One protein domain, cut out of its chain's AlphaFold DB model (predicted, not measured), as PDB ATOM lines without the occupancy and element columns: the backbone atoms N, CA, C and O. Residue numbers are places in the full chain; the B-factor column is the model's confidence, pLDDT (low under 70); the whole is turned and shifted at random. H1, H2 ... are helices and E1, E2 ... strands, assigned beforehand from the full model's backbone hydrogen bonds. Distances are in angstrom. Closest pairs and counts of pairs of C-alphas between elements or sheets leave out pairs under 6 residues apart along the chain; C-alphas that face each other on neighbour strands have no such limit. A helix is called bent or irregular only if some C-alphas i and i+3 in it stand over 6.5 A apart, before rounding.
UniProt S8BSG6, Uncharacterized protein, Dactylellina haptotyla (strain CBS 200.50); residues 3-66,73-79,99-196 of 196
ATOM      1  N   ARG A   3      31.254  30.167   4.705       88.12
ATOM      2  CA  ARG A   3      32.036  28.982   4.340       88.12
ATOM      3  C   ARG A   3      31.644  27.817   5.232       88.12
ATOM      4  O   ARG A   3      31.402  28.007   6.419       88.12
ATOM      5  N   VAL A   4      31.605  26.627   4.649       92.06
ATOM      6  CA  VAL A   4      31.289  25.373   5.335       92.06
ATOM      7  C   VAL A   4      32.257  24.308   4.836       92.06
ATOM      8  O   VAL A   4      32.610  24.295   3.657       92.06
ATOM      9  N   ALA A   5      32.676  23.423   5.732       93.31
ATOM     10  CA  ALA A   5      33.391  22.201   5.418       93.31
ATOM     11  C   ALA A   5      32.656  21.011   6.040       93.31
ATOM     12  O   ALA A   5      32.021  21.124   7.091       93.31
ATOM     13  N   SER A   6      32.756  19.870   5.370       94.75
ATOM     14  CA  SER A   6      32.139  18.621   5.784       94.75
ATOM     15  C   SER A   6      33.119  17.491   5.517       94.75
ATOM     16  O   SER A   6      33.708  17.415   4.438       94.75
ATOM     17  N   CYS A   7      33.319  16.631   6.508       94.81
ATOM     18  CA  CYS A   7      34.157  15.445   6.410       94.81
ATOM     19  C   CYS A   7      33.314  14.226   6.766       94.81
ATOM     20  O   CYS A   7      32.603  14.238   7.773       94.81
ATOM     21  N   ARG A   8      33.381  13.181   5.939       94.44
ATOM     22  CA  ARG A   8      32.711  11.895   6.149       94.44
ATOM     23  C   ARG A   8      33.737  10.793   5.985       94.44
ATOM     24  O   ARG A   8      34.443  10.764   4.984       94.44
ATOM     25  N   VAL A   9      33.830   9.928   6.986       93.44
ATOM     26  CA  VAL A   9      34.893   8.915   7.081       93.44
ATOM     27  C   VAL A   9      34.349   7.497   7.192       93.44
ATOM     28  O   VAL A   9      35.091   6.546   6.983       93.44
ATOM     29  N   GLY A  10      33.059   7.332   7.488       92.38
ATOM     30  CA  GLY A  10      32.464   6.006   7.554       92.38
ATOM     31  C   GLY A  10      31.056   5.999   8.117       92.38
ATOM     32  O   GLY A  10      30.421   7.039   8.309       92.38
ATOM     33  N   ARG A  11      30.560   4.790   8.370       93.94
ATOM     34  CA  ARG A  11      29.237   4.540   8.942       93.94
ATOM     35  C   ARG A  11      29.332   3.437   9.982       93.94
ATOM     36  O   ARG A  11      30.084   2.485   9.806       93.94
ATOM     37  N   ILE A  12      28.528   3.555  11.029       92.88
ATOM     38  CA  ILE A  12      28.312   2.491  12.009       92.88
ATOM     39  C   ILE A  12      26.887   2.003  11.823       92.88
ATOM     40  O   ILE A  12      25.951   2.795  11.920       92.88
ATOM     41  N   ILE A  13      26.727   0.713  11.546       92.69
ATOM     42  CA  ILE A  13      25.424   0.079  11.349       92.69
ATOM     43  C   ILE A  13      25.094  -0.767  12.573       92.69
ATOM     44  O   ILE A  13      25.939  -1.490  13.103       92.69
ATOM     45  N   ILE A  14      23.852  -0.672  13.032       89.56
ATOM     46  CA  ILE A  14      23.334  -1.502  14.111       89.56
ATOM     47  C   ILE A  14      22.982  -2.861  13.503       89.56
ATOM     48  O   ILE A  14      22.005  -2.988  12.768       89.56
ATOM     49  N   ASN A  15      23.787  -3.881  13.809       85.44
ATOM     50  CA  ASN A  15      23.654  -5.217  13.210       85.44
ATOM     51  C   ASN A  15      22.298  -5.888  13.460       85.44
ATOM     52  O   ASN A  15      21.866  -6.714  12.662       85.44
ATOM     53  N   ARG A  16      21.640  -5.575  14.580       84.50
ATOM     54  CA  ARG A  16      20.355  -6.169  14.946       84.50
ATOM     55  C   ARG A  16      19.255  -5.127  14.828       84.50
ATOM     56  O   ARG A  16      19.319  -4.089  15.482       84.50
ATOM     57  N   THR A  17      18.227  -5.432  14.042       85.50
ATOM     58  CA  THR A  17      17.018  -4.610  13.998       85.50
ATOM     59  C   THR A  17      16.387  -4.520  15.390       85.50
ATOM     60  O   THR A  17      16.370  -5.514  16.129       85.50
ATOM     61  N   PRO A  18      15.886  -3.339  15.789       87.25
ATOM     62  CA  PRO A  18      15.214  -3.203  17.068       87.25
ATOM     63  C   PRO A  18      13.956  -4.070  17.076       87.25
ATOM     64  O   PRO A  18      13.234  -4.166  16.084       87.25
ATOM     65  N   SER A  19      13.707  -4.720  18.208       89.69
ATOM     66  CA  SER A  19      12.438  -5.395  18.458       89.69
ATOM     67  C   SER A  19      11.445  -4.404  19.049       89.69
ATOM     68  O   SER A  19      11.822  -3.547  19.851       89.69
ATOM     69  N   PHE A  20      10.176  -4.540  18.690       92.06
ATOM     70  CA  PHE A  20       9.101  -3.809  19.330       92.06
ATOM     71  C   PHE A  20       8.986  -4.196  20.801       92.06
ATOM     72  O   PHE A  20       9.160  -5.350  21.202       92.06
ATOM     73  N   SER A  21       8.686  -3.195  21.622       92.75
ATOM     74  CA  SER A  21       8.283  -3.425  23.001       92.75
ATOM     75  C   SER A  21       6.903  -4.091  23.039       92.75
ATOM     76  O   SER A  21       6.121  -3.993  22.093       92.75
ATOM     77  N   ARG A  22       6.548  -4.717  24.166       92.06
ATOM     78  CA  ARG A  22       5.193  -5.271  24.351       92.06
ATOM     79  C   ARG A  22       4.103  -4.212  24.158       92.06
ATOM     80  O   ARG A  22       3.067  -4.514  23.582       92.06
ATOM     81  N   LYS A  23       4.360  -2.976  24.599       93.69
ATOM     82  CA  LYS A  23       3.449  -1.838  24.425       93.69
ATOM     83  C   LYS A  23       3.262  -1.493  22.946       93.69
ATOM     84  O   LYS A  23       2.135  -1.326  22.504       93.69
ATOM     85  N   ALA A  24       4.358  -1.439  22.190       92.81
ATOM     86  CA  ALA A  24       4.332  -1.199  20.751       92.81
ATOM     87  C   ALA A  24       3.502  -2.257  20.007       92.81
ATOM     88  O   ALA A  24       2.671  -1.897  19.180       92.81
ATOM     89  N   ILE A  25       3.671  -3.538  20.347       92.44
ATOM     90  CA  ILE A  25       2.883  -4.636  19.761       92.44
ATOM     91  C   ILE A  25       1.396  -4.479  20.108       92.44
ATOM     92  O   ILE A  25       0.544  -4.504  19.227       92.44
ATOM     93  N   GLN A  26       1.070  -4.239  21.383       91.06
ATOM     94  CA  GLN A  26      -0.317  -4.011  21.806       91.06
ATOM     95  C   GLN A  26      -0.963  -2.838  21.065       91.06
ATOM     96  O   GLN A  26      -2.127  -2.928  20.682       91.06
ATOM     97  N   LEU A  27      -0.216  -1.754  20.853       92.81
ATOM     98  CA  LEU A  27      -0.688  -0.577  20.135       92.81
ATOM     99  C   LEU A  27      -0.984  -0.892  18.665       92.81
ATOM    100  O   LEU A  27      -2.029  -0.488  18.164       92.81
ATOM    101  N   LEU A  28      -0.095  -1.639  18.002       92.44
ATOM    102  CA  LEU A  28      -0.256  -2.051  16.604       92.44
ATOM    103  C   LEU A  28      -1.491  -2.937  16.389       92.44
ATOM    104  O   LEU A  28      -2.136  -2.806  15.355       92.44
ATOM    105  N   ASN A  29      -1.872  -3.735  17.389       90.12
ATOM    106  CA  ASN A  29      -2.999  -4.673  17.305       90.12
ATOM    107  C   ASN A  29      -4.386  -4.031  17.515       90.12
ATOM    108  O   ASN A  29      -5.396  -4.732  17.523       90.12
ATOM    109  N   HIS A  30      -4.464  -2.709  17.699       88.94
ATOM    110  CA  HIS A  30      -5.736  -1.980  17.754       88.94
ATOM    111  C   HIS A  30      -6.212  -1.554  16.358       88.94
ATOM    112  O   HIS A  30      -5.414  -1.369  15.440       88.94
ATOM    113  N   HIS A  31      -7.516  -1.287  16.221       82.12
ATOM    114  CA  HIS A  31      -8.033  -0.507  15.093       82.12
ATOM    115  C   HIS A  31      -7.293   0.846  15.051       82.12
ATOM    116  O   HIS A  31      -7.167   1.509  16.083       82.12
ATOM    117  N   ASP A  32      -6.734   1.207  13.893       89.62
ATOM    118  CA  ASP A  32      -5.819   2.348  13.680       89.62
ATOM    119  C   ASP A  32      -4.442   2.264  14.369       89.62
ATOM    120  O   ASP A  32      -3.726   3.267  14.481       89.62
ATOM    121  N   GLY A  33      -4.009   1.067  14.779       91.00
ATOM    122  CA  GLY A  33      -2.753   0.853  15.505       91.00
ATOM    123  C   GLY A  33      -1.512   1.427  14.817       91.00
ATOM    124  O   GLY A  33      -0.652   2.010  15.475       91.00
ATOM    125  N   GLY A  34      -1.446   1.375  13.483       91.38
ATOM    126  CA  GLY A  34      -0.347   1.969  12.714       91.38
ATOM    127  C   GLY A  34      -0.275   3.499  12.788       91.38
ATOM    128  O   GLY A  34       0.821   4.056  12.829       91.38
ATOM    129  N   ALA A  35      -1.418   4.193  12.827       93.50
ATOM    130  CA  ALA A  35      -1.448   5.651  12.974       93.50
ATOM    131  C   ALA A  35      -1.017   6.067  14.384       93.50
ATOM    132  O   ALA A  35      -0.165   6.940  14.534       93.50
ATOM    133  N   ARG A  36      -1.524   5.363  15.401       93.44
ATOM    134  CA  ARG A  36      -1.151   5.594  16.803       93.44
ATOM    135  C   ARG A  36       0.317   5.273  17.072       93.44
ATOM    136  O   ARG A  36       0.977   5.990  17.815       93.44
ATOM    137  N   PHE A  37       0.853   4.229  16.437       94.31
ATOM    138  CA  PHE A  37       2.272   3.898  16.525       94.31
ATOM    139  C   PHE A  37       3.148   5.024  15.979       94.31
ATOM    140  O   PHE A  37       4.119   5.397  16.630       94.31
ATOM    141  N   ARG A  38       2.799   5.593  14.818       94.88
ATOM    142  CA  ARG A  38       3.522   6.743  14.252       94.88
ATOM    143  C   ARG A  38       3.466   7.963  15.160       94.88
ATOM    144  O   ARG A  38       4.470   8.647  15.303       94.88
ATOM    145  N   GLU A  39       2.321   8.215  15.779       95.12
ATOM    146  CA  GLU A  39       2.165   9.322  16.720       95.12
ATOM    147  C   GLU A  39       3.038   9.144  17.974       95.12
ATOM    148  O   GLU A  39       3.651  10.102  18.437       95.12
ATOM    149  N   GLU A  40       3.150   7.918  18.499       94.94
ATOM    150  CA  GLU A  40       3.920   7.648  19.719       94.94
ATOM    151  C   GLU A  40       5.431   7.464  19.473       94.94
ATOM    152  O   GLU A  40       6.249   7.929  20.269       94.94
ATOM    153  N   TYR A  41       5.818   6.779  18.394       93.75
ATOM    154  CA  TYR A  41       7.201   6.345  18.143       93.75
ATOM    155  C   TYR A  41       7.838   6.962  16.890       93.75
ATOM    156  O   TYR A  41       9.059   6.887  16.733       93.75
ATOM    157  N   GLY A  42       7.045   7.570  16.008       94.31
ATOM    158  CA  GLY A  42       7.490   8.095  14.718       94.31
ATOM    159  C   GLY A  42       7.509   7.065  13.584       94.31
ATOM    160  O   GLY A  42       7.256   5.872  13.755       94.31
ATOM    161  N   ASP A  43       7.825   7.549  12.385       95.19
ATOM    162  CA  ASP A  43       7.852   6.760  11.142       95.19
ATOM    163  C   ASP A  43       9.134   5.945  10.933       95.19
ATOM    164  O   ASP A  43       9.180   5.018  10.114       95.19
ATOM    165  N   TYR A  44      10.193   6.282  11.664       95.06
ATOM    166  CA  TYR A  44      11.528   5.751  11.435       95.06
ATOM    167  C   TYR A  44      12.202   5.340  12.735       95.06
ATOM    168  O   TYR A  44      12.029   5.972  13.772       95.06
ATOM    169  N   TYR A  45      13.049   4.320  12.647       92.75
ATOM    170  CA  TYR A  45      13.987   3.959  13.701       92.75
ATOM    171  C   TYR A  45      15.425   4.218  13.245       92.75
ATOM    172  O   TYR A  45      15.741   4.201  12.051       92.75
ATOM    173  N   VAL A  46      16.316   4.445  14.209       91.38
ATOM    174  CA  VAL A  46      17.753   4.585  13.953       91.38
ATOM    175  C   VAL A  46      18.343   3.204  13.683       91.38
ATOM    176  O   VAL A  46      18.284   2.333  14.548       91.38
ATOM    177  N   TYR A  47      18.931   3.006  12.502       92.62
ATOM    178  CA  TYR A  47      19.654   1.773  12.155       92.62
ATOM    179  C   TYR A  47      21.168   1.983  12.045       92.62
ATOM    180  O   TYR A  47      21.915   1.024  11.852       92.62
ATOM    181  N   GLY A  48      21.642   3.220  12.184       92.94
ATOM    182  CA  GLY A  48      23.063   3.522  12.169       92.94
ATOM    183  C   GLY A  48      23.373   5.009  12.264       92.94
ATOM    184  O   GLY A  48      22.481   5.844  12.415       92.94
ATOM    185  N   TYR A  49      24.656   5.324  12.135       92.81
ATOM    186  CA  TYR A  49      25.204   6.673  12.225       92.81
ATOM    187  C   TYR A  49      26.206   6.896  11.098       92.81
ATOM    188  O   TYR A  49      26.979   5.997  10.760       92.81
ATOM    189  N   GLU A  50      26.225   8.100  10.539       94.94
ATOM    190  CA  GLU A  50      27.315   8.567   9.689       94.94
ATOM    191  C   GLU A  50      28.379   9.230  10.568       94.94
ATOM    192  O   GLU A  50      28.067  10.086  11.400       94.94
ATOM    193  N   VAL A  51      29.632   8.820  10.386       95.31
ATOM    194  CA  VAL A  51      30.767   9.269  11.190       95.31
ATOM    195  C   VAL A  51      31.569  10.302  10.404       95.31
ATOM    196  O   VAL A  51      31.885  10.104   9.226       95.31
ATOM    197  N   GLY A  52      31.882  11.425  11.043       96.19
ATOM    198  CA  GLY A  52      32.476  12.581  10.384       96.19
ATOM    199  C   GLY A  52      32.487  13.825  11.262       96.19
ATOM    200  O   GLY A  52      32.398  13.727  12.476       96.19
ATOM    201  N   ALA A  53      32.585  14.998  10.647       96.69
ATOM    202  CA  ALA A  53      32.369  16.285  11.309       96.69
ATOM    203  C   ALA A  53      31.843  17.313  10.300       96.69
ATOM    204  O   ALA A  53      32.078  17.176   9.097       96.69
ATOM    205  N   ASP A  54      31.154  18.340  10.794       95.69
ATOM    206  CA  ASP A  54      30.799  19.533  10.021       95.69
ATOM    207  C   ASP A  54      31.266  20.781  10.764       95.69
ATOM    208  O   ASP A  54      31.199  20.847  11.989       95.69
ATOM    209  N   ALA A  55      31.721  21.793  10.034       96.19
ATOM    210  CA  ALA A  55      32.049  23.094  10.600       96.19
ATOM    211  C   ALA A  55      31.776  24.192   9.582       96.19
ATOM    212  O   ALA A  55      31.896  23.983   8.376       96.19
ATOM    213  N   GLY A  56      31.437  25.376  10.066       93.56
ATOM    214  CA  GLY A  56      31.154  26.508   9.206       93.56
ATOM    215  C   GLY A  56      31.324  27.833   9.917       93.56
ATOM    216  O   GLY A  56      31.353  27.913  11.144       93.56
ATOM    217  N   ALA A  57      31.447  28.882   9.119       92.38
ATOM    218  CA  ALA A  57      31.510  30.257   9.571       92.38
ATOM    219  C   ALA A  57      30.768  31.169   8.591       92.38
ATOM    220  O   ALA A  57      30.820  30.976   7.375       92.38
ATOM    221  N   SER A  58      30.101  32.189   9.115       90.44
ATOM    222  CA  SER A  58      29.405  33.218   8.358       90.44
ATOM    223  C   SER A  58      29.686  34.585   8.962       90.44
ATOM    224  O   SER A  58      29.664  34.755  10.176       90.44
ATOM    225  N   LEU A  59      29.945  35.561   8.100       86.56
ATOM    226  CA  LEU A  59      30.064  36.973   8.434       86.56
ATOM    227  C   LEU A  59      29.028  37.750   7.622       86.56
ATOM    228  O   LEU A  59      29.059  37.738   6.386       86.56
ATOM    229  N   CYS A  60      28.130  38.428   8.323       82.88
ATOM    230  CA  CYS A  60      27.210  39.412   7.782       82.88
ATOM    231  C   CYS A  60      27.712  40.808   8.156       82.88
ATOM    232  O   CYS A  60      28.103  41.032   9.300       82.88
ATOM    233  N   ALA A  61      27.708  41.722   7.194       82.25
ATOM    234  CA  ALA A  61      28.064  43.115   7.396       82.25
ATOM    235  C   ALA A  61      26.963  43.984   6.790       82.25
ATOM    236  O   ALA A  61      26.552  43.747   5.654       82.25
ATOM    237  N   GLN A  62      26.494  44.966   7.548       75.81
ATOM    238  CA  GLN A  62      25.520  45.956   7.113       75.81
ATOM    239  C   GLN A  62      26.096  47.339   7.401       75.81
ATOM    240  O   GLN A  62      26.313  47.690   8.555       75.81
ATOM    241  N   SER A  63      26.343  48.127   6.362       67.69
ATOM    242  CA  SER A  63      26.765  49.522   6.475       67.69
ATOM    243  C   SER A  63      25.638  50.433   6.004       67.69
ATOM    244  O   SER A  63      25.026  50.187   4.967       67.69
ATOM    245  N   SER A  64      25.354  51.491   6.762       49.28
ATOM    246  CA  SER A  64      24.513  52.594   6.294       49.28
ATOM    247  C   SER A  64      25.415  53.778   5.959       49.28
ATOM    248  O   SER A  64      25.872  54.477   6.860       49.28
ATOM    249  N   SER A  65      25.689  54.002   4.676       48.03
ATOM    250  CA  SER A  65      26.260  55.262   4.199       48.03
ATOM    251  C   SER A  65      25.141  56.107   3.582       48.03
ATOM    252  O   SER A  65      24.381  55.629   2.744       48.03
ATOM    253  N   LYS A  66      25.015  57.372   4.001       36.28
ATOM    254  CA  LYS A  66      24.489  58.414   3.110       36.28
ATOM    255  C   LYS A  66      25.681  58.845   2.259       36.28
ATOM    256  O   LYS A  66      26.657  59.300   2.841       36.28
ATOM    257  N   LYS A  73      36.856  46.609   1.904       37.59
ATOM    258  CA  LYS A  73      37.634  45.385   1.641       37.59
ATOM    259  C   LYS A  73      38.074  44.760   2.966       37.59
ATOM    260  O   LYS A  73      39.214  44.933   3.391       37.59
ATOM    261  N   ILE A  74      37.208  43.951   3.579       37.81
ATOM    262  CA  ILE A  74      37.621  43.028   4.651       37.81
ATOM    263  C   ILE A  74      38.452  41.918   4.000       37.81
ATOM    264  O   ILE A  74      37.947  40.886   3.552       37.81
ATOM    265  N   ARG A  75      39.761  42.155   3.890       35.78
ATOM    266  CA  ARG A  75      40.725  41.178   3.387       35.78
ATOM    267  C   ARG A  75      40.989  40.169   4.503       35.78
ATOM    268  O   ARG A  75      41.983  40.261   5.217       35.78
ATOM    269  N   VAL A  76      40.109  39.176   4.648       32.19
ATOM    270  CA  VAL A  76      40.440  37.960   5.400       32.19
ATOM    271  C   VAL A  76      41.592  37.293   4.647       32.19
ATOM    272  O   VAL A  76      41.371  36.528   3.709       32.19
ATOM    273  N   LYS A  77      42.840  37.613   5.016       32.09
ATOM    274  CA  LYS A  77      44.040  36.854   4.632       32.09
ATOM    275  C   LYS A  77      43.952  35.481   5.310       32.09
ATOM    276  O   LYS A  77      44.703  35.161   6.224       32.09
ATOM    277  N   ALA A  78      43.025  34.646   4.849       29.44
ATOM    278  CA  ALA A  78      43.234  33.217   4.902       29.44
ATOM    279  C   ALA A  78      44.425  32.980   3.977       29.44
ATOM    280  O   ALA A  78      44.325  33.171   2.766       29.44
ATOM    281  N   LYS A  79      45.581  32.671   4.562       25.78
ATOM    282  CA  LYS A  79      46.753  32.195   3.832       25.78
ATOM    283  C   LYS A  79      46.349  30.843   3.232       25.78
ATOM    284  O   LYS A  79      46.556  29.798   3.838       25.78
ATOM    285  N   SER A  99      30.831  56.300   9.951       50.31
ATOM    286  CA  SER A  99      30.233  55.100   9.376       50.31
ATOM    287  C   SER A  99      29.891  54.124  10.502       50.31
ATOM    288  O   SER A  99      30.751  53.574  11.187       50.31
ATOM    289  N   SER A 100      28.597  53.919  10.743       56.94
ATOM    290  CA  SER A 100      28.132  52.825  11.594       56.94
ATOM    291  C   SER A 100      28.024  51.565  10.737       56.94
ATOM    292  O   SER A 100      27.104  51.431   9.926       56.94
ATOM    293  N   ALA A 101      28.975  50.647  10.899       70.88
ATOM    294  CA  ALA A 101      28.883  49.302  10.348       70.88
ATOM    295  C   ALA A 101      28.377  48.341  11.429       70.88
ATOM    296  O   ALA A 101      28.933  48.273  12.524       70.88
ATOM    297  N   SER A 102      27.338  47.574  11.119       81.25
ATOM    298  CA  SER A 102      26.923  46.430  11.919       81.25
ATOM    299  C   SER A 102      27.580  45.164  11.383       81.25
ATOM    300  O   SER A 102      27.501  44.875  10.190       81.25
ATOM    301  N   LEU A 103      28.217  44.395  12.265       84.31
ATOM    302  CA  LEU A 103      28.856  43.125  11.938       84.31
ATOM    303  C   LEU A 103      28.258  41.995  12.774       84.31
ATOM    304  O   LEU A 103      28.132  42.103  13.993       84.31
ATOM    305  N   ILE A 104      27.935  40.879  12.125       89.44
ATOM    306  CA  ILE A 104      27.478  39.653  12.781       89.44
ATOM    307  C   ILE A 104      28.319  38.493  12.270       89.44
ATOM    308  O   ILE A 104      28.267  38.150  11.092       89.44
ATOM    309  N   PHE A 105      29.054  37.855  13.170       91.94
ATOM    310  CA  PHE A 105      29.767  36.616  12.907       91.94
ATOM    311  C   PHE A 105      29.063  35.445  13.592       91.94
ATOM    312  O   PHE A 105      28.728  35.519  14.775       91.94
ATOM    313  N   THR A 106      28.890  34.339  12.874       95.44
ATOM    314  CA  THR A 106      28.461  33.050  13.423       95.44
ATOM    315  C   THR A 106      29.423  31.955  12.986       95.44
ATOM    316  O   THR A 106      29.814  31.891  11.827       95.44
ATOM    317  N   GLY A 107      29.814  31.077  13.904       95.62
ATOM    318  CA  GLY A 107      30.678  29.934  13.632       95.62
ATOM    319  C   GLY A 107      30.206  28.703  14.389       95.62
ATOM    320  O   GLY A 107      29.757  28.809  15.527       95.62
ATOM    321  N   TYR A 108      30.300  27.534  13.768       96.44
ATOM    322  CA  TYR A 108      29.947  26.260  14.388       96.44
ATOM    323  C   TYR A 108      30.924  25.156  13.979       96.44
ATOM    324  O   TYR A 108      31.586  25.233  12.943       96.44
ATOM    325  N   SER A 109      31.007  24.126  14.812       95.81
ATOM    326  CA  SER A 109      31.695  22.866  14.552       95.81
ATOM    327  C   SER A 109      30.954  21.789  15.328       95.81
ATOM    328  O   SER A 109      30.660  22.004  16.499       95.81
ATOM    329  N   THR A 110      30.665  20.641  14.721       95.31
ATOM    330  CA  THR A 110      30.008  19.529  15.427       95.31
ATOM    331  C   THR A 110      30.873  18.989  16.560       95.31
ATOM    332  O   THR A 110      30.336  18.447  17.511       95.31
ATOM    333  N   MET A 111      32.196  19.171  16.478       93.94
ATOM    334  CA  MET A 111      33.160  18.774  17.511       93.94
ATOM    335  C   MET A 111      33.305  19.794  18.653       93.94
ATOM    336  O   MET A 111      34.030  19.519  19.609       93.94
ATOM    337  N   ASP A 112      32.666  20.964  18.552       93.00
ATOM    338  CA  ASP A 112      32.581  21.928  19.649       93.00
ATOM    339  C   ASP A 112      31.270  21.726  20.416       93.00
ATOM    340  O   ASP A 112      30.246  21.387  19.831       93.00
ATOM    341  N   ILE A 113      31.285  22.013  21.719       85.50
ATOM    342  CA  ILE A 113      30.068  21.988  22.545       85.50
ATOM    343  C   ILE A 113      29.124  23.134  22.149       85.50
ATOM    344  O   ILE A 113      27.909  22.965  22.139       85.50
ATOM    345  N   GLU A 114      29.680  24.298  21.800       88.81
ATOM    346  CA  GLU A 114      28.909  25.505  21.512       88.81
ATOM    347  C   GLU A 114      29.342  26.164  20.200       88.81
ATOM    348  O   GLU A 114      30.527  26.263  19.869       88.81
ATOM    349  N   SER A 115      28.359  26.687  19.467       93.31
ATOM    350  CA  SER A 115      28.595  27.615  18.363       93.31
ATOM    351  C   SER A 115      28.972  28.999  18.889       93.31
ATOM    352  O   SER A 115      28.409  29.464  19.880       93.31
ATOM    353  N   LYS A 116      29.843  29.717  18.179       95.19
ATOM    354  CA  LYS A 116      30.180  31.102  18.506       95.19
ATOM    355  C   LYS A 116      29.312  32.074  17.716       95.19
ATOM    356  O   LYS A 116      29.193  31.961  16.498       95.19
ATOM    357  N   LYS A 117      28.778  33.087  18.395       95.62
ATOM    358  CA  LYS A 117      28.149  34.254  17.770       95.62
ATOM    359  C   LYS A 117      28.765  35.525  18.336       95.62
ATOM    360  O   LYS A 117      28.857  35.670  19.550       95.62
ATOM    361  N   LEU A 118      29.175  36.431  17.457       91.00
ATOM    362  CA  LEU A 118      29.593  37.789  17.796       91.00
ATOM    363  C   LEU A 118      28.700  38.749  17.016       91.00
ATOM    364  O   LEU A 118      28.501  38.558  15.819       91.00
ATOM    365  N   ALA A 119      28.139  39.749  17.682       92.12
ATOM    366  CA  ALA A 119      27.275  40.733  17.047       92.12
ATOM    367  C   ALA A 119      27.635  42.123  17.568       92.12
ATOM    368  O   ALA A 119      27.538  42.382  18.764       92.12
ATOM    369  N   TYR A 120      28.026  42.999  16.651       86.94
ATOM    370  CA  TYR A 120      28.425  44.370  16.926       86.94
ATOM    371  C   TYR A 120      27.549  45.292  16.082       86.94
ATOM    372  O   TYR A 120      27.771  45.412  14.880       86.94
ATOM    373  N   PRO A 121      26.514  45.918  16.664       82.94
ATOM    374  CA  PRO A 121      25.645  46.842  15.934       82.94
ATOM    375  C   PRO A 121      26.376  48.108  15.456       82.94
ATOM    376  O   PRO A 121      25.971  48.703  14.467       82.94
ATOM    377  N   HIS A 122      27.455  48.485  16.150       82.50
ATOM    378  CA  HIS A 122      28.307  49.640  15.853       82.50
ATOM    379  C   HIS A 122      29.771  49.203  15.975       82.50
ATOM    380  O   HIS A 122      30.423  49.464  16.986       82.50
ATOM    381  N   ALA A 123      30.243  48.438  14.994       75.75
ATOM    382  CA  ALA A 123      31.565  47.833  15.019       75.75
ATOM    383  C   ALA A 123      32.678  48.889  15.006       75.75
ATOM    384  O   ALA A 123      32.632  49.863  14.255       75.75
ATOM    385  N   ARG A 124      33.692  48.666  15.840       75.69
ATOM    386  CA  ARG A 124      34.949  49.422  15.886       75.69
ATOM    387  C   ARG A 124      36.115  48.520  15.473       75.69
ATOM    388  O   ARG A 124      35.976  47.300  15.424       75.69
ATOM    389  N   ALA A 125      37.302  49.094  15.281       72.19
ATOM    390  CA  ALA A 125      38.502  48.341  14.888       72.19
ATOM    391  C   ALA A 125      38.808  47.124  15.797       72.19
ATOM    392  O   ALA A 125      39.216  46.066  15.319       72.19
ATOM    393  N   HIS A 126      38.568  47.231  17.109       73.81
ATOM    394  CA  HIS A 126      38.737  46.108  18.044       73.81
ATOM    395  C   HIS A 126      37.727  44.961  17.808       73.81
ATOM    396  O   HIS A 126      38.052  43.781  17.986       73.81
ATOM    397  N   ASP A 127      36.509  45.286  17.378       80.56
ATOM    398  CA  ASP A 127      35.456  44.309  17.086       80.56
ATOM    399  C   ASP A 127      35.770  43.543  15.798       80.56
ATOM    400  O   ASP A 127      35.612  42.321  15.734       80.56
ATOM    401  N   GLU A 128      36.305  44.243  14.793       76.06
ATOM    402  CA  GLU A 128      36.807  43.632  13.561       76.06
ATOM    403  C   GLU A 128      37.950  42.655  13.839       76.06
ATOM    404  O   GLU A 128      37.940  41.535  13.320       76.06
ATOM    405  N   LEU A 129      38.895  43.027  14.711       78.94
ATOM    406  CA  LEU A 129      39.980  42.139  15.130       78.94
ATOM    407  C   LEU A 129      39.436  40.883  15.828       78.94
ATOM    408  O   LEU A 129      39.879  39.770  15.535       78.94
ATOM    409  N   SER A 130      38.438  41.041  16.700       83.12
ATOM    410  CA  SER A 130      37.784  39.927  17.404       83.12
ATOM    411  C   SER A 130      37.075  38.972  16.433       83.12
ATOM    412  O   SER A 130      37.203  37.743  16.539       83.12
ATOM    413  N   ILE A 131      36.375  39.521  15.433       84.81
ATOM    414  CA  ILE A 131      35.771  38.747  14.340       84.81
ATOM    415  C   ILE A 131      36.849  38.039  13.528       84.81
ATOM    416  O   ILE A 131      36.710  36.849  13.253       84.81
ATOM    417  N   GLN A 132      37.933  38.723  13.162       83.19
ATOM    418  CA  GLN A 132      39.010  38.148  12.360       83.19
ATOM    419  C   GLN A 132      39.696  36.984  13.083       83.19
ATOM    420  O   GLN A 132      39.942  35.936  12.474       83.19
ATOM    421  N   GLN A 133      39.987  37.136  14.376       86.12
ATOM    422  CA  GLN A 133      40.565  36.077  15.202       86.12
ATOM    423  C   GLN A 133      39.631  34.865  15.266       86.12
ATOM    424  O   GLN A 133      40.055  33.740  14.992       86.12
ATOM    425  N   THR A 134      38.344  35.094  15.539       88.31
ATOM    426  CA  THR A 134      37.338  34.024  15.618       88.31
ATOM    427  C   THR A 134      37.142  33.334  14.265       88.31
ATOM    428  O   THR A 134      37.145  32.106  14.178       88.31
ATOM    429  N   ALA A 135      37.061  34.099  13.175       86.81
ATOM    430  CA  ALA A 135      36.977  33.568  11.819       86.81
ATOM    431  C   ALA A 135      38.204  32.712  11.480       86.81
ATOM    432  O   ALA A 135      38.061  31.616  10.943       86.81
ATOM    433  N   THR A 136      39.405  33.160  11.855       88.12
ATOM    434  CA  THR A 136      40.650  32.403  11.649       88.12
ATOM    435  C   THR A 136      40.633  31.075  12.406       88.12
ATOM    436  O   THR A 136      41.047  30.053  11.854       88.12
ATOM    437  N   GLN A 137      40.106  31.050  13.634       91.00
ATOM    438  CA  GLN A 137      39.947  29.813  14.405       91.00
ATOM    439  C   GLN A 137      39.018  28.819  13.697       91.00
ATOM    440  O   GLN A 137      39.402  27.664  13.515       91.00
ATOM    441  N   TYR A 138      37.839  29.250  13.233       91.69
ATOM    442  CA  TYR A 138      36.921  28.361  12.507       91.69
ATOM    443  C   TYR A 138      37.462  27.935  11.137       91.69
ATOM    444  O   TYR A 138      37.272  26.787  10.741       91.69
ATOM    445  N   MET A 139      38.211  28.794  10.440       89.50
ATOM    446  CA  MET A 139      38.919  28.409   9.212       89.50
ATOM    447  C   MET A 139      39.971  27.328   9.478       89.50
ATOM    448  O   MET A 139      40.074  26.373   8.711       89.50
ATOM    449  N   LYS A 140      40.709  27.418  10.593       89.75
ATOM    450  CA  LYS A 140      41.645  26.365  11.010       89.75
ATOM    451  C   LYS A 140      40.920  25.047  11.301       89.75
ATOM    452  O   LYS A 140      41.386  24.008  10.847       89.75
ATOM    453  N   LYS A 141      39.771  25.089  11.991       92.38
ATOM    454  CA  LYS A 141      38.933  23.897  12.239       92.38
ATOM    455  C   LYS A 141      38.457  23.260  10.937       92.38
ATOM    456  O   LYS A 141      38.578  22.055  10.771       92.38
ATOM    457  N   MET A 142      37.982  24.065   9.986       93.06
ATOM    458  CA  MET A 142      37.569  23.571   8.670       93.06
ATOM    459  C   MET A 142      38.730  22.913   7.909       93.06
ATOM    460  O   MET A 142      38.554  21.831   7.359       93.06
ATOM    461  N   ASN A 143      39.923  23.516   7.928       91.56
ATOM    462  CA  ASN A 143      41.094  22.989   7.219       91.56
ATOM    463  C   ASN A 143      41.674  21.716   7.858       91.56
ATOM    464  O   ASN A 143      42.189  20.857   7.149       91.56
ATOM    465  N   ASN A 144      41.590  21.587   9.184       93.06
ATOM    466  CA  ASN A 144      42.157  20.455   9.924       93.06
ATOM    467  C   ASN A 144      41.143  19.340  10.214       93.06
ATOM    468  O   ASN A 144      41.516  18.303  10.757       93.06
ATOM    469  N   MET A 145      39.882  19.519   9.811       94.12
ATOM    470  CA  MET A 145      38.760  18.649  10.164       94.12
ATOM    471  C   MET A 145      39.035  17.161   9.934       94.12
ATOM    472  O   MET A 145      38.748  16.346  10.804       94.12
ATOM    473  N   HIS A 146      39.611  16.796   8.787       94.56
ATOM    474  CA  HIS A 146      39.924  15.398   8.494       94.56
ATOM    475  C   HIS A 146      40.940  14.817   9.492       94.56
ATOM    476  O   HIS A 146      40.740  13.721  10.010       94.56
ATOM    477  N   ALA A 147      42.008  15.557   9.803       95.12
ATOM    478  CA  ALA A 147      43.010  15.120  10.772       95.12
ATOM    479  C   ALA A 147      42.410  14.979  12.180       95.12
ATOM    480  O   ALA A 147      42.681  13.988  12.861       95.12
ATOM    481  N   ASP A 148      41.549  15.917  12.578       94.94
ATOM    482  CA  ASP A 148      40.877  15.912  13.880       94.94
ATOM    483  C   ASP A 148      39.913  14.718  14.017       94.94
ATOM    484  O   ASP A 148      39.953  13.989  15.015       94.94
ATOM    485  N   VAL A 149      39.106  14.450  12.982       95.56
ATOM    486  CA  VAL A 149      38.206  13.285  12.920       95.56
ATOM    487  C   VAL A 149      39.005  11.985  12.997       95.56
ATOM    488  O   VAL A 149      38.705  11.126  13.830       95.56
ATOM    489  N   MET A 150      40.065  11.843  12.197       95.06
ATOM    490  CA  MET A 150      40.915  10.647  12.227       95.06
ATOM    491  C   MET A 150      41.624  10.470  13.576       95.06
ATOM    492  O   MET A 150      41.801   9.340  14.037       95.06
ATOM    493  N   GLY A 151      42.002  11.566  14.242       94.88
ATOM    494  CA  GLY A 151      42.540  11.549  15.603       94.88
ATOM    495  C   GLY A 151      41.541  10.984  16.615       94.88
ATOM    496  O   GLY A 151      41.893  10.102  17.404       94.88
ATOM    497  N   LYS A 152      40.275  11.413  16.550       94.00
ATOM    498  CA  LYS A 152      39.205  10.864  17.396       94.00
ATOM    499  C   LYS A 152      38.913   9.397  17.077       94.00
ATOM    500  O   LYS A 152      38.823   8.592  18.001       94.00
ATOM    501  N   LEU A 153      38.855   8.999  15.806       93.44
ATOM    502  CA  LEU A 153      38.666   7.585  15.449       93.44
ATOM    503  C   LEU A 153      39.778   6.684  15.986       93.44
ATOM    504  O   LEU A 153      39.499   5.602  16.502       93.44
ATOM    505  N   LYS A 154      41.034   7.143  15.933       93.69
ATOM    506  CA  LYS A 154      42.171   6.437  16.543       93.69
ATOM    507  C   LYS A 154      41.999   6.276  18.054       93.69
ATOM    508  O   LYS A 154      42.198   5.174  18.557       93.69
ATOM    509  N   LYS A 155      41.567   7.329  18.763       92.56
ATOM    510  CA  LYS A 155      41.257   7.282  20.208       92.56
ATOM    511  C   LYS A 155      40.208   6.209  20.531       92.56
ATOM    512  O   LYS A 155      40.361   5.497  21.520       92.56
ATOM    513  N   PHE A 156      39.192   6.051  19.681       90.62
ATOM    514  CA  PHE A 156      38.144   5.035  19.839       90.62
ATOM    515  C   PHE A 156      38.486   3.664  19.231       90.62
ATOM    516  O   PHE A 156      37.672   2.749  19.316       90.62
ATOM    517  N   LYS A 157      39.683   3.493  18.650       90.75
ATOM    518  CA  LYS A 157      40.123   2.270  17.953       90.75
ATOM    519  C   LYS A 157      39.218   1.870  16.771       90.75
ATOM    520  O   LYS A 157      39.072   0.689  16.477       90.75
ATOM    521  N   LEU A 158      38.658   2.856  16.066       88.69
ATOM    522  CA  LEU A 158      37.718   2.690  14.942       88.69
ATOM    523  C   LEU A 158      38.356   2.946  13.566       88.69
ATOM    524  O   LEU A 158      37.711   3.456  12.656       88.69
ATOM    525  N   VAL A 159      39.651   2.669  13.420       82.12
ATOM    526  CA  VAL A 159      40.379   2.909  12.157       82.12
ATOM    527  C   VAL A 159      40.126   1.795  11.136       82.12
ATOM    528  O   VAL A 159      40.253   2.023   9.939       82.12
ATOM    529  N   ASN A 160      39.746   0.612  11.615       81.19
ATOM    530  CA  ASN A 160      39.466  -0.563  10.802       81.19
ATOM    531  C   ASN A 160      37.997  -0.965  10.952       81.19
ATOM    532  O   ASN A 160      37.349  -0.623  11.944       81.19
ATOM    533  N   GLU A 161      37.498  -1.734   9.990       81.94
ATOM    534  CA  GLU A 161      36.179  -2.350  10.083       81.94
ATOM    535  C   GLU A 161      36.111  -3.314  11.273       81.94
ATOM    536  O   GLU A 161      37.053  -4.060  11.554       81.94
ATOM    537  N   GLY A 162      34.989  -3.295  11.991       86.19
ATOM    538  CA  GLY A 162      34.796  -4.170  13.135       86.19
ATOM    539  C   GLY A 162      33.562  -3.831  13.965       86.19
ATOM    540  O   GLY A 162      32.924  -2.795  13.759       86.19
ATOM    541  N   PRO A 163      33.203  -4.714  14.911       86.50
ATOM    542  CA  PRO A 163      32.105  -4.469  15.829       86.50
ATOM    543  C   PRO A 163      32.427  -3.288  16.751       86.50
ATOM    544  O   PRO A 163      33.519  -3.193  17.312       86.50
ATOM    545  N   VAL A 164      31.440  -2.416  16.947       89.06
ATOM    546  CA  VAL A 164      31.534  -1.249  17.831       89.06
ATOM    547  C   VAL A 164      30.571  -1.433  18.996       89.06
ATOM    548  O   VAL A 164      29.411  -1.798  18.797       89.06
ATOM    549  N   SER A 165      31.036  -1.196  20.223       89.12
ATOM    550  CA  SER A 165      30.165  -1.290  21.394       89.12
ATOM    551  C   SER A 165      29.185  -0.106  21.452       89.12
ATOM    552  O   SER A 165      29.527   1.009  21.046       89.12
ATOM    553  N   PRO A 166      27.987  -0.286  22.038       87.00
ATOM    554  CA  PRO A 166      27.040   0.814  22.230       87.00
ATOM    555  C   PRO A 166      27.606   1.985  23.047       87.00
ATOM    556  O   PRO A 166      27.264   3.136  22.791       87.00
ATOM    557  N   THR A 167      28.493   1.703  24.008       90.06
ATOM    558  CA  THR A 167      29.172   2.732  24.809       90.06
ATOM    559  C   THR A 167      30.051   3.628  23.944       90.06
ATOM    560  O   THR A 167      29.954   4.846  24.050       90.06
ATOM    561  N   VAL A 168      30.817   3.040  23.019       91.06
ATOM    562  CA  VAL A 168      31.615   3.804  22.057       91.06
ATOM    563  C   VAL A 168      30.701   4.656  21.183       91.06
ATOM    564  O   VAL A 168      30.970   5.839  21.036       91.06
ATOM    565  N   CYS A 169      29.580   4.124  20.682       89.75
ATOM    566  CA  CYS A 169      28.622   4.919  19.902       89.75
ATOM    567  C   CYS A 169      28.108   6.152  20.665       89.75
ATOM    568  O   CYS A 169      28.046   7.240  20.097       89.75
ATOM    569  N   ALA A 170      27.780   6.005  21.954       90.69
ATOM    570  CA  ALA A 170      27.367   7.132  22.788       90.69
ATOM    571  C   ALA A 170      28.488   8.172  22.942       90.69
ATOM    572  O   ALA A 170      28.226   9.376  22.902       90.69
ATOM    573  N   ASP A 171      29.733   7.719  23.075       92.94
ATOM    574  CA  ASP A 171      30.885   8.610  23.172       92.94
ATOM    575  C   ASP A 171      31.183   9.319  21.844       92.94
ATOM    576  O   ASP A 171      31.510  10.499  21.870       92.94
ATOM    577  N   LEU A 172      30.977   8.680  20.685       92.50
ATOM    578  CA  LEU A 172      31.080   9.339  19.370       92.50
ATOM    579  C   LEU A 172      30.081  10.493  19.220       92.50
ATOM    580  O   LEU A 172      30.426  11.538  18.662       92.50
ATOM    581  N   CYS A 173      28.855  10.311  19.721       91.44
ATOM    582  CA  CYS A 173      27.840  11.363  19.741       91.44
ATOM    583  C   CYS A 173      28.272  12.531  20.635       91.44
ATOM    584  O   CYS A 173      28.205  13.680  20.206       91.44
ATOM    585  N   LYS A 174      28.766  12.247  21.848       92.12
ATOM    586  CA  LYS A 174      29.264  13.280  22.777       92.12
ATOM    587  C   LYS A 174      30.487  14.016  22.235       92.12
ATOM    588  O   LYS A 174      30.614  15.218  22.427       92.12
ATOM    589  N   ASP A 175      31.374  13.300  21.548       92.81
ATOM    590  CA  ASP A 175      32.587  13.856  20.951       92.81
ATOM    591  C   ASP A 175      32.318  14.616  19.641       92.81
ATOM    592  O   ASP A 175      33.275  15.140  19.056       92.81
ATOM    593  N   GLY A 176      31.061  14.674  19.186       93.12
ATOM    594  CA  GLY A 176      30.653  15.491  18.048       93.12
ATOM    595  C   GLY A 176      30.985  14.907  16.678       93.12
ATOM    596  O   GLY A 176      31.045  15.647  15.690       93.12
ATOM    597  N   ILE A 177      31.247  13.593  16.624       94.56
ATOM    598  CA  ILE A 177      31.683  12.904  15.401       94.56
ATOM    599  C   ILE A 177      30.655  11.940  14.806       94.56
ATOM    600  O   ILE A 177      30.870  11.404  13.722       94.56
ATOM    601  N   ALA A 178      29.512  11.749  15.466       93.69
ATOM    602  CA  ALA A 178      28.318  11.178  14.845       93.69
ATOM    603  C   ALA A 178      27.483  12.316  14.232       93.69
ATOM    604  O   ALA A 178      26.711  12.978  14.920       93.69
ATOM    605  N   VAL A 179      27.677  12.577  12.938       93.38
ATOM    606  CA  VAL A 179      27.147  13.779  12.262       93.38
ATOM    607  C   VAL A 179      25.749  13.611  11.695       93.38
ATOM    608  O   VAL A 179      25.046  14.601  11.504       93.38
ATOM    609  N   ARG A 180      25.335  12.379  11.390       92.69
ATOM    610  CA  ARG A 180      23.984  12.095  10.894       92.69
ATOM    611  C   ARG A 180      23.466  10.773  11.430       92.69
ATOM    612  O   ARG A 180      24.225   9.816  11.574       92.69
ATOM    613  N   LEU A 181      22.158  10.720  11.660       92.81
ATOM    614  CA  LEU A 181      21.439   9.480  11.927       92.81
ATOM    615  C   LEU A 181      21.049   8.828  10.604       92.81
ATOM    616  O   LEU A 181      20.551   9.493   9.695       92.81
ATOM    617  N   LEU A 182      21.256   7.520  10.509       93.44
ATOM    618  CA  LEU A 182      20.748   6.702   9.420       93.44
ATOM    619  C   LEU A 182      19.425   6.092   9.880       93.44
ATOM    620  O   LEU A 182      19.369   5.381  10.888       93.44
ATOM    621  N   LEU A 183      18.363   6.413   9.148       94.94
ATOM    622  CA  LEU A 183      16.988   6.090   9.505       94.94
ATOM    623  C   LEU A 183      16.392   5.069   8.538       94.94
ATOM    624  O   LEU A 183      16.579   5.166   7.326       94.94
ATOM    625  N   ALA A 184      15.662   4.103   9.083       93.81
ATOM    626  CA  ALA A 184      14.923   3.113   8.316       93.81
ATOM    627  C   ALA A 184      13.460   3.113   8.772       93.81
ATOM    628  O   ALA A 184      13.188   3.300   9.959       93.81
ATOM    629  N   PRO A 185      12.503   2.956   7.848       94.75
ATOM    630  CA  PRO A 185      11.093   3.011   8.199       94.75
ATOM    631  C   PRO A 185      10.695   1.773   9.011       94.75
ATOM    632  O   PRO A 185      11.061   0.650   8.647       94.75
ATOM    633  N   PHE A 186       9.921   1.954  10.086       92.69
ATOM    634  CA  PHE A 186       9.538   0.833  10.963       92.69
ATOM    635  C   PHE A 186       8.662  -0.204  10.246       92.69
ATOM    636  O   PHE A 186       8.708  -1.383  10.584       92.69
ATOM    637  N   VAL A 187       7.924   0.210   9.209       91.56
ATOM    638  CA  VAL A 187       7.061  -0.681   8.413       91.56
ATOM    639  C   VAL A 187       7.830  -1.769   7.656       91.56
ATOM    640  O   VAL A 187       7.233  -2.706   7.145       91.56
ATOM    641  N   ARG A 188       9.165  -1.662   7.572       89.94
ATOM    642  CA  ARG A 188      10.035  -2.701   6.993       89.94
ATOM    643  C   ARG A 188      10.541  -3.712   8.022       89.94
ATOM    644  O   ARG A 188      11.293  -4.612   7.660       89.94
ATOM    645  N   LEU A 189      10.192  -3.563   9.299       90.44
ATOM    646  CA  LEU A 189      10.565  -4.532  10.324       90.44
ATOM    647  C   LEU A 189       9.745  -5.809  10.138       90.44
ATOM    648  O   LEU A 189       8.523  -5.753  10.049       90.44
ATOM    649  N   ASN A 190      10.409  -6.968  10.169       86.94
ATOM    650  CA  ASN A 190       9.740  -8.271  10.056       86.94
ATOM    651  C   ASN A 190       8.617  -8.450  11.089       86.94
ATOM    652  O   ASN A 190       7.625  -9.097  10.792       86.94
ATOM    653  N   GLN A 191       8.761  -7.864  12.284       85.81
ATOM    654  CA  GLN A 191       7.710  -7.886  13.303       85.81
ATOM    655  C   GLN A 191       6.469  -7.099  12.877       85.81
ATOM    656  O   GLN A 191       5.368  -7.536  13.155       85.81
ATOM    657  N   TYR A 192       6.623  -5.974  12.175       86.19
ATOM    658  CA  TYR A 192       5.474  -5.227  11.661       86.19
ATOM    659  C   TYR A 192       4.761  -6.009  10.556       86.19
ATOM    660  O   TYR A 192       3.545  -6.128  10.579       86.19
ATOM    661  N   LEU A 193       5.530  -6.603   9.638       85.06
ATOM    662  CA  LEU A 193       5.007  -7.431   8.544       85.06
ATOM    663  C   LEU A 193       4.340  -8.734   9.011       85.06
ATOM    664  O   LEU A 193       3.706  -9.403   8.208       85.06
ATOM    665  N   ALA A 194       4.548  -9.135  10.266       81.81
ATOM    666  CA  ALA A 194       3.921 -10.315  10.851       81.81
ATOM    667  C   ALA A 194       2.628  -9.992  11.623       81.81
ATOM    668  O   ALA A 194       1.835 -10.900  11.853       81.81
ATOM    669  N   GLU A 195       2.433  -8.738  12.045       70.00
ATOM    670  CA  GLU A 195       1.268  -8.290  12.830       70.00
ATOM    671  C   GLU A 195       0.197  -7.597  11.957       70.00
ATOM    672  O   GLU A 195      -0.923  -7.389  12.418       70.00
ATOM    673  N   VAL A 196       0.533  -7.240  10.710       60.28
ATOM    674  CA  VAL A 196      -0.362  -6.638   9.697       60.28
ATOM    675  C   VAL A 196      -0.565  -7.610   8.547       60.28
ATOM    676  O   VAL A 196      -1.728  -7.765   8.117       60.28
TER     677      VAL A 196
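Overview. This is residues 3 to 66, 73 to 79 and 99 to 196 of the 196 residues of an uncharacterized protein of Dactylellina haptotyla (strain CBS 200.50) (UniProt S8BSG6). A long, twisted sheet is built on one sharply bent strand, E2, and forms a broad V: the hairpin E3 and E4 pairs along one arm, E5 along the other, and E1 on the opposite side of E2 near the bend. The bent helix H3 runs over the sheet, its arm H3a covering the E2, E3 and E4 part, while H4 packs over the sheet on the same face as H3b, and the short helices H1, H2 and H5 make a small loose head at the far end of the E5 arm. The printed part has 169 residues with five named helices and five named strands, which follow along the chain as E1, H1, H2, E2, E3, E4, H3, H4, E5 and H5; the class is mixed, helices and strands, and in the branched sheet the neighbour pairs E1 and E2, E2 and E3, E2 and E5, and E3 and E4 are each antiparallel. The whole is flat, spanning 70 by 43 by 19 A, and only just loose, close to extended, with a radius of gyration of the C-alphas of 23.0 A.

Arrangement. E2, residues 44 to 64, bends by 111 degrees at residue 47 and has three neighbours. E1, residues 3 to 13, lies on one side, beside residues 48 to 57, with N 5 and O 55 within hydrogen-bond range at 2.8 A. On the other side are E3, residues 100 to 109, with N 58 and O 106 at 2.7 A, and E5, residues 178 to 185, with N 50 and O 180 at 2.8 A. E3 forms a hairpin with the edge strand E4, residues 116 to 120, with N 105 and O 118 at 2.8 A. H3, residues 125 to 155, was assigned as one helix by its hydrogen bonds but is bent: C-alphas 143 and 146 are 7.8 A apart, and its arms H3a and H3b stand at a steep tilt of 61 degrees. H3a is on the sheet at a height of 8.9 A and runs along the strands; its closest C-alphas to E2 are those of Met 142 and Ala 55, 5.9 A apart. H3b is on the sheet at a height of 9.4 A, on the same face as H4, residues 166 to 174. The closest C-alphas of H4 and E5 are those of Leu 172 and Ala 178, 5.6 A apart. H1, residues 22 to 28, touches H2, residues 33 to 41, at Leu 27 and Gly 33, whose C-alphas are 5.3 A apart. H5, residues 190 to 195, is close to H1 but not clearly touching, with C-alphas 28 and 195 at 7.4 A. In H1, H2, H3a, H3b, H4 and H5 every O i to N i+4 pair is within hydrogen-bond range.

Along the chain. E1 begins at C-alpha 3, (32.036, 28.982, 4.340), and is 30.5 A long. E2 is 48.9 A long, from C-alpha 44 at (11.528, 5.751, 11.435), and E3 is 30.3 A. H3a, residues 125 to 143, is 26.6 A long, and H3b, residues 146 to 155, is 14.3 A. H5 ends at C-alpha 195, (1.268, -8.290, 12.830).

Size, cuts and confidence. The two C-alphas farthest apart, those of Lys 66 and Ala 194, are 72.2 A apart. Residues 67 to 72 and 80 to 98 are not printed, with C-alpha gaps of 18.6 A and 28.8 A across these cuts. Of the links that are printed whole, none is long. The mean pLDDT of the printed part is 86.1; residues 63 to 66, 73 to 79, 99 to 100 and 196 are under 70.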